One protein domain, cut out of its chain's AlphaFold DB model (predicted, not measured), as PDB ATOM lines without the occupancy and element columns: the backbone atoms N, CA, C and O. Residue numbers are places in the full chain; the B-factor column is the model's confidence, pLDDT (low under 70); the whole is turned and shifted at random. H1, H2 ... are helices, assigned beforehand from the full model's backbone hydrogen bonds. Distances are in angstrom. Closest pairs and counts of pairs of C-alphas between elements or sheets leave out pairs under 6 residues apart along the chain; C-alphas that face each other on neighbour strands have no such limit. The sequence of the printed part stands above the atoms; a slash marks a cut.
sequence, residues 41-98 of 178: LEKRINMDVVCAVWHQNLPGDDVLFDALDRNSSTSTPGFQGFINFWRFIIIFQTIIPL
ATOM      1  N   LEU A  41      75.557 -36.325  50.735       87.75
ATOM      2  CA  LEU A  41      75.415 -35.194  49.822       87.75
ATOM      3  C   LEU A  41      76.648 -34.287  49.879       87.75
ATOM      4  O   LEU A  41      77.184 -33.933  48.834       87.75
ATOM      5  N   GLU A  42      77.193 -34.009  51.065       87.56
ATOM      6  CA  GLU A  42      78.425 -33.215  51.189       87.56
ATOM      7  C   GLU A  42      79.636 -33.864  50.505       87.56
ATOM      8  O   GLU A  42      80.502 -33.166  49.969       87.56
ATOM      9  N   LYS A  43      79.729 -35.200  50.530       89.06
ATOM     10  CA  LYS A  43      80.794 -35.928  49.823       89.06
ATOM     11  C   LYS A  43      80.617 -35.831  48.310       89.06
ATOM     12  O   LYS A  43      81.607 -35.639  47.608       89.06
ATOM     13  N   ARG A  44      79.373 -35.938  47.829       90.00
ATOM     14  CA  ARG A  44      79.038 -35.803  46.407       90.00
ATOM     15  C   ARG A  44      79.348 -34.398  45.901       90.00
ATOM     16  O   ARG A  44      80.067 -34.274  44.925       90.00
ATOM     17  N   ILE A  45      78.937 -33.360  46.624       87.88
ATOM     18  CA  ILE A  45      79.213 -31.967  46.244       87.88
ATOM     19  C   ILE A  45      80.711 -31.693  46.175       87.88
ATOM     20  O   ILE A  45      81.173 -31.053  45.240       87.88
ATOM     21  N   ASN A  46      81.491 -32.213  47.124       88.06
ATOM     22  CA  ASN A  46      82.943 -32.070  47.065       88.06
ATOM     23  C   ASN A  46      83.542 -32.738  45.814       88.06
ATOM     24  O   ASN A  46      84.471 -32.205  45.220       88.06
ATOM     25  N   MET A  47      83.009 -33.894  45.410       89.12
ATOM     26  CA  MET A  47      83.410 -34.559  44.170       89.12
ATOM     27  C   MET A  47      82.984 -33.749  42.941       89.12
ATOM     28  O   MET A  47      83.795 -33.563  42.044       89.12
ATOM     29  N   ASP A  48      81.764 -33.211  42.924       87.62
ATOM     30  CA  ASP A  48      81.244 -32.406  41.815       87.62
ATOM     31  C   ASP A  48      82.048 -31.108  41.630       87.62
ATOM     32  O   ASP A  48      82.390 -30.756  40.504       87.62
ATOM     33  N   VAL A  49      82.433 -30.438  42.726       84.56
ATOM     34  CA  VAL A  49      83.313 -29.254  42.696       84.56
ATOM     35  C   VAL A  49      84.673 -29.613  42.100       84.56
ATOM     36  O   VAL A  49      85.160 -28.909  41.220       84.56
ATOM     37  N   VAL A  50      85.277 -30.727  42.526       84.56
ATOM     38  CA  VAL A  50      86.545 -31.202  41.955       84.56
ATOM     39  C   VAL A  50      86.376 -31.508  40.463       84.56
ATOM     40  O   VAL A  50      87.168 -31.031  39.659       84.56
ATOM     41  N   CYS A  51      85.323 -32.218  40.061       84.62
ATOM     42  CA  CYS A  51      85.038 -32.509  38.655       84.62
ATOM     43  C   CYS A  51      84.848 -31.242  37.805       84.62
ATOM     44  O   CYS A  51      85.319 -31.207  36.667       84.62
ATOM     45  N   ALA A  52      84.194 -30.208  38.344       80.12
ATOM     46  CA  ALA A  52      83.993 -28.925  37.670       80.12
ATOM     47  C   ALA A  52      85.314 -28.161  37.487       80.12
ATOM     48  O   ALA A  52      85.596 -27.682  36.388       80.12
ATOM     49  N   VAL A  53      86.155 -28.119  38.529       77.88
ATOM     50  CA  VAL A  53      87.514 -27.552  38.448       77.88
ATOM     51  C   VAL A  53      88.315 -28.282  37.373       77.88
ATOM     52  O   VAL A  53      88.967 -27.650  36.548       77.88
ATOM     53  N   TRP A  54      88.262 -29.615  37.358       80.50
ATOM     54  CA  TRP A  54      89.005 -30.424  36.393       80.50
ATOM     55  C   TRP A  54      88.527 -30.183  34.959       80.50
ATOM     56  O   TRP A  54      89.368 -29.997  34.085       80.50
ATOM     57  N   HIS A  55      87.210 -30.113  34.722       76.69
ATOM     58  CA  HIS A  55      86.648 -29.800  33.400       76.69
ATOM     59  C   HIS A  55      87.096 -28.435  32.874       76.69
ATOM     60  O   HIS A  55      87.411 -28.317  31.698       76.69
ATOM     61  N   GLN A  56      87.183 -27.415  33.729       67.69
ATOM     62  CA  GLN A  56      87.633 -26.083  33.312       67.69
ATOM     63  C   GLN A  56      89.140 -25.984  33.048       67.69
ATOM     64  O   GLN A  56      89.570 -25.055  32.377       67.69
ATOM     65  N   ASN A  57      89.948 -26.915  33.564       67.25
ATOM     66  CA  ASN A  57      91.393 -26.966  33.312       67.25
ATOM     67  C   ASN A  57      91.761 -27.935  32.166       67.25
ATOM     68  O   ASN A  57      92.948 -28.172  31.928       67.25
ATOM     69  N   LEU A  58      90.777 -28.519  31.463       68.19
ATOM     70  CA  LEU A  58      91.033 -29.317  30.263       68.19
ATOM     71  C   LEU A  58      91.402 -28.398  29.079       68.19
ATOM     72  O   LEU A  58      90.712 -27.409  28.834       68.19
ATOM     73  N   PRO A  59      92.460 -28.722  28.310       59.44
ATOM     74  CA  PRO A  59      92.875 -27.919  27.164       59.44
ATOM     75  C   PRO A  59      91.817 -28.009  26.054       59.44
ATOM     76  O   PRO A  59      91.740 -29.017  25.352       59.44
ATOM     77  N   GLY A  60      90.985 -26.975  25.905       57.75
ATOM     78  CA  GLY A  60      89.972 -26.925  24.844       57.75
ATOM     79  C   GLY A  60      88.936 -25.800  24.939       57.75
ATOM     80  O   GLY A  60      88.517 -25.308  23.895       57.75
ATOM     81  N   ASP A  61      88.574 -25.344  26.144       56.34
ATOM     82  CA  ASP A  61      87.458 -24.399  26.363       56.34
ATOM     83  C   ASP A  61      87.898 -22.971  26.768       56.34
ATOM     84  O   ASP A  61      87.131 -22.207  27.357       56.34
ATOM     85  N   ASP A  62      89.112 -22.544  26.407       57.91
ATOM     86  CA  ASP A  62      89.621 -21.183  26.672       57.91
ATOM     87  C   ASP A  62      89.009 -20.105  25.746       57.91
ATOM     88  O   ASP A  62      89.651 -19.125  25.373       57.91
ATOM     89  N   VAL A  63      87.729 -20.228  25.388       54.19
ATOM     90  CA  VAL A  63      87.018 -19.235  24.560       54.19
ATOM     91  C   VAL A  63      86.935 -17.884  25.278       54.19
ATOM     92  O   VAL A  63      87.037 -16.830  24.652       54.19
ATOM     93  N   LEU A  64      86.784 -17.896  26.607       54.72
ATOM     94  CA  LEU A  64      86.694 -16.677  27.413       54.72
ATOM     95  C   LEU A  64      88.069 -16.034  27.657       54.72
ATOM     96  O   LEU A  64      88.158 -14.808  27.735       54.72
ATOM     97  N   PHE A  65      89.136 -16.834  27.747       56.75
ATOM     98  CA  PHE A  65      90.498 -16.327  27.910       56.75
ATOM     99  C   PHE A  65      91.022 -15.740  26.589       56.75
ATOM    100  O   PHE A  65      91.482 -14.600  26.580       56.75
ATOM    101  N   ASP A  66      90.818 -16.432  25.461       57.56
ATOM    102  CA  ASP A  66      91.230 -15.984  24.119       57.56
ATOM    103  C   ASP A  66      90.444 -14.744  23.633       57.56
ATOM    104  O   ASP A  66      91.010 -13.795  23.080       57.56
ATOM    105  N   ALA A  67      89.135 -14.671  23.919       55.59
ATOM    106  CA  ALA A  67      88.317 -13.502  23.573       55.59
ATOM    107  C   ALA A  67      88.686 -12.237  24.370       55.59
ATOM    108  O   ALA A  67      88.492 -11.122  23.881       55.59
ATOM    109  N   LEU A  68      89.216 -12.387  25.588       57.59
ATOM    110  CA  LEU A  68      89.592 -11.265  26.448       57.59
ATOM    111  C   LEU A  68      91.062 -10.852  26.289       57.59
ATOM    112  O   LEU A  68      91.367  -9.678  26.506       57.59
ATOM    113  N   ASP A  69      91.953 -11.764  25.888       60.28
ATOM    114  CA  ASP A  69      93.362 -11.453  25.609       60.28
ATOM    115  C   ASP A  69      93.509 -10.609  24.327       60.28
ATOM    116  O   ASP A  69      94.318  -9.677  24.279       60.28
ATOM    117  N   ARG A  70      92.610 -10.804  23.346       56.34
ATOM    118  CA  ARG A  70      92.510  -9.993  22.114       56.34
ATOM    119  C   ARG A  70      92.359  -8.483  22.341       56.34
ATOM    120  O   ARG A  70      92.745  -7.709  21.467       56.34
ATOM    121  N   ASN A  71      91.827  -8.055  23.487       55.94
ATOM    122  CA  ASN A  71      91.601  -6.638  23.801       55.94
ATOM    123  C   ASN A  71      92.773  -5.966  24.546       55.94
ATOM    124  O   ASN A  71      92.703  -4.772  24.831       55.94
ATOM    125  N   SER A  72      93.840  -6.702  24.885       57.59
ATOM    126  CA  SER A  72      94.915  -6.239  25.785       57.59
ATOM    127  C   SER A  72      96.247  -5.908  25.089       57.59
ATOM    128  O   SER A  72      97.306  -5.874  25.711       57.59
ATOM    129  N   SER A  73      96.209  -5.597  23.794       57.28
ATOM    130  CA  SER A  73      97.371  -5.472  22.899       57.28
ATOM    131  C   SER A  73      98.284  -4.241  23.103       57.28
ATOM    132  O   SER A  73      99.009  -3.861  22.187       57.28
ATOM    133  N   THR A  74      98.309  -3.606  24.283       57.22
ATOM    134  CA  THR A  74      99.108  -2.377  24.533       57.22
ATOM    135  C   THR A  74      99.887  -2.323  25.859       57.22
ATOM    136  O   THR A  74     100.383  -1.260  26.224       57.22
ATOM    137  N   SER A  75     100.071  -3.438  26.580       60.62
ATOM    138  CA  SER A  75     100.767  -3.445  27.889       60.62
ATOM    139  C   SER A  75     102.109  -4.191  27.887       60.62
ATOM    140  O   SER A  75     102.319  -5.124  27.117       60.62
ATOM    141  N   THR A  76     103.030  -3.794  28.773       77.44
ATOM    142  CA  THR A  76     104.319  -4.478  28.975       77.44
ATOM    143  C   THR A  76     104.117  -5.926  29.466       77.44
ATOM    144  O   THR A  76     103.267  -6.152  30.334       77.44
ATOM    145  N   PRO A  77     104.923  -6.908  29.001       78.06
ATOM    146  CA  PRO A  77     104.713  -8.332  29.310       78.06
ATOM    147  C   PRO A  77     104.666  -8.654  30.814       78.06
ATOM    148  O   PRO A  77     103.893  -9.505  31.253       78.06
ATOM    149  N   GLY A  78     105.455  -7.943  31.627       82.06
ATOM    150  CA  GLY A  78     105.471  -8.125  33.083       82.06
ATOM    151  C   GLY A  78     104.191  -7.648  33.778       82.06
ATOM    152  O   GLY A  78     103.713  -8.302  34.704       82.06
ATOM    153  N   PHE A  79     103.596  -6.546  33.314       79.38
ATOM    154  CA  PHE A  79     102.339  -6.032  33.862       79.38
ATOM    155  C   PHE A  79     101.147  -6.900  33.437       79.38
ATOM    156  O   PHE A  79     100.259  -7.166  34.244       79.38
ATOM    157  N   GLN A  80     101.170  -7.427  32.208       78.12
ATOM    158  CA  GLN A  80     100.163  -8.378  31.729       78.12
ATOM    159  C   GLN A  80     100.182  -9.682  32.542       78.12
ATOM    160  O   GLN A  80      99.130 -10.146  32.972       78.12
ATOM    161  N   GLY A  81     101.367 -10.228  32.843       80.00
ATOM    162  CA  GLY A  81     101.503 -11.392  33.726       80.00
ATOM    163  C   GLY A  81     100.966 -11.141  35.141       80.00
ATOM    164  O   GLY A  81     100.280 -11.995  35.701       80.00
ATOM    165  N   PHE A  82     101.206  -9.947  35.692       83.62
ATOM    166  CA  PHE A  82     100.679  -9.547  36.999       83.62
ATOM    167  C   PHE A  82      99.144  -9.472  37.008       83.62
ATOM    168  O   PHE A  82      98.507 -10.038  37.896       83.62
ATOM    169  N   ILE A  83      98.534  -8.830  36.005       80.69
ATOM    170  CA  ILE A  83      97.070  -8.746  35.886       80.69
ATOM    171  C   ILE A  83      96.456 -10.129  35.647       80.69
ATOM    172  O   ILE A  83      95.464 -10.468  36.291       80.69
ATOM    173  N   ASN A  84      97.065 -10.957  34.795       78.31
ATOM    174  CA  ASN A  84      96.593 -12.316  34.536       78.31
ATOM    175  C   ASN A  84      96.650 -13.192  35.795       78.31
ATOM    176  O   ASN A  84      95.684 -13.896  36.073       78.31
ATOM    177  N   PHE A  85      97.702 -13.090  36.612       81.75
ATOM    178  CA  PHE A  85      97.795 -13.804  37.891       81.75
ATOM    179  C   PHE A  85      96.622 -13.479  38.834       81.75
ATOM    180  O   PHE A  85      95.935 -14.385  39.311       81.75
ATOM    181  N   TRP A  86      96.330 -12.194  39.057       82.12
ATOM    182  CA  TRP A  86      95.202 -11.779  39.905       82.12
ATOM    183  C   TRP A  86      93.838 -12.110  39.286       82.12
ATOM    184  O   TRP A  86      92.885 -12.420  40.001       82.12
ATOM    185  N   ARG A  87      93.745 -12.111  37.955       75.50
ATOM    186  CA  ARG A  87      92.542 -12.513  37.222       75.50
ATOM    187  C   ARG A  87      92.235 -14.000  37.395       75.50
ATOM    188  O   ARG A  87      91.080 -14.340  37.636       75.50
ATOM    189  N   PHE A  88      93.247 -14.869  37.352       74.88
ATOM    190  CA  PHE A  88      93.083 -16.291  37.657       74.88
ATOM    191  C   PHE A  88      92.593 -16.508  39.093       74.88
ATOM    192  O   PHE A  88      91.689 -17.309  39.296       74.88
ATOM    193  N   ILE A  89      93.090 -15.745  40.075       77.88
ATOM    194  CA  ILE A  89      92.587 -15.805  41.462       77.88
ATOM    195  C   ILE A  89      91.089 -15.457  41.530       77.88
ATOM    196  O   ILE A  89      90.319 -16.172  42.169       77.88
ATOM    197  N   ILE A  90      90.658 -14.400  40.835       77.00
ATOM    198  CA  ILE A  90      89.248 -13.974  40.786       77.00
ATOM    199  C   ILE A  90      88.366 -15.005  40.071       77.00
ATOM    200  O   ILE A  90      87.221 -15.192  40.466       77.00
ATOM    201  N   ILE A  91      88.867 -15.690  39.044       71.81
ATOM    202  CA  ILE A  91      88.118 -16.749  38.356       71.81
ATOM    203  C   ILE A  91      88.054 -18.004  39.239       71.81
ATOM    204  O   ILE A  91      86.965 -18.529  39.462       71.81
ATOM    205  N   PHE A  92      89.157 -18.432  39.858       68.75
ATOM    206  CA  PHE A  92      89.172 -19.577  40.778       68.75
ATOM    207  C   PHE A  92      88.283 -19.385  42.015       68.75
ATOM    208  O   PHE A  92      87.697 -20.352  42.498       68.75
ATOM    209  N   GLN A  93      88.079 -18.152  42.488       64.56
ATOM    210  CA  GLN A  93      87.124 -17.893  43.573       64.56
ATOM    211  C   GLN A  93      85.658 -18.132  43.153       64.56
ATOM    212  O   GLN A  93      84.817 -18.373  44.010       64.56
ATOM    213  N   THR A  94      85.339 -18.067  41.852       66.12
ATOM    214  CA  THR A  94      84.003 -18.420  41.327       66.12
ATOM    215  C   THR A  94      83.834 -19.929  41.138       66.12
ATOM    216  O   THR A  94      82.708 -20.418  41.078       66.12
ATOM    217  N   ILE A  95      84.950 -20.665  41.105       63.47
ATOM    218  CA  ILE A  95      85.010 -22.123  40.939       63.47
ATOM    219  C   ILE A  95      84.741 -22.852  42.260       63.47
ATOM    220  O   ILE A  95      84.189 -23.951  42.258       63.47
ATOM    221  N   ILE A  96      85.048 -22.227  43.401       65.81
ATOM    222  CA  ILE A  96      84.488 -22.625  44.695       65.81
ATOM    223  C   ILE A  96      83.259 -21.751  44.919       65.81
ATOM    224  O   ILE A  96      83.408 -20.620  45.386       65.81
ATOM    225  N   PRO A  97      82.037 -22.216  44.612       68.69
ATOM    226  CA  PRO A  97      80.852 -21.445  44.920       68.69
ATOM    227  C   PRO A  97      80.688 -21.381  46.445       68.69
ATOM    228  O   PRO A  97      79.982 -22.180  47.052       68.69
ATOM    229  N   LEU A  98      81.317 -20.387  47.077       76.31
ATOM    230  CA  LEU A  98      81.015 -19.974  48.447       76.31
ATOM    231  C   LEU A  98      79.497 -19.809  48.640       76.31
ATOM    232  O   LEU A  98      78.989 -20.285  49.657       76.31
TER     233      LEU A  98
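This is residues 41 to 98 of the 178 residues of an uncharacterized protein of Trichobilharzia regenti (UniProt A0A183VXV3). A loose, open rod: H3, the longest helix, comes back along one half, with short H2 on the way out in that half, and H1 makes most of the other half. H1 and H3 are staggered lengthwise and meet only where the last residue of H3, Ile 95, comes near residues 49 to 53 of H1. The printed part has 58 residues with three named helices in the order H1, H2, H3 and no named strand: all helix. It is loose, radius of gyration of the C-alphas 14.5 A, spanning 48 by 22 by 13 A.

H3, residues 77 to 95, and H1, residues 41 to 56, only just touch, with 3 pairs of C-alphas within 8 A, through residue 95 alone of H3 and residues 49 to 53 alone of H1. Their closest C-alphas, those of Val 53 and Ile 95, are 6.5 A apart. They run opposite ways at a shallow tilt of 28 degrees. H2, residues 63 to 69, is apart from both. Every O i to N i+4 pair is within hydrogen-bond range in H1 and H2, and 14 of 15 in H3.

H3 is 26.7 A long and ends at C-alpha 95 (85.010, -22.123, 40.939). H1 is 22.5 A long, from C-alpha 41 (75.415, -35.194, 49.822). H2 is 10.1 A long.

The C-alphas farthest apart, those of Leu 41 and Thr 74, are 47.7 A apart. The printed part has no cut, and both links are short. Residues 56 to 75 and 92 to 97 have pLDDT under 70.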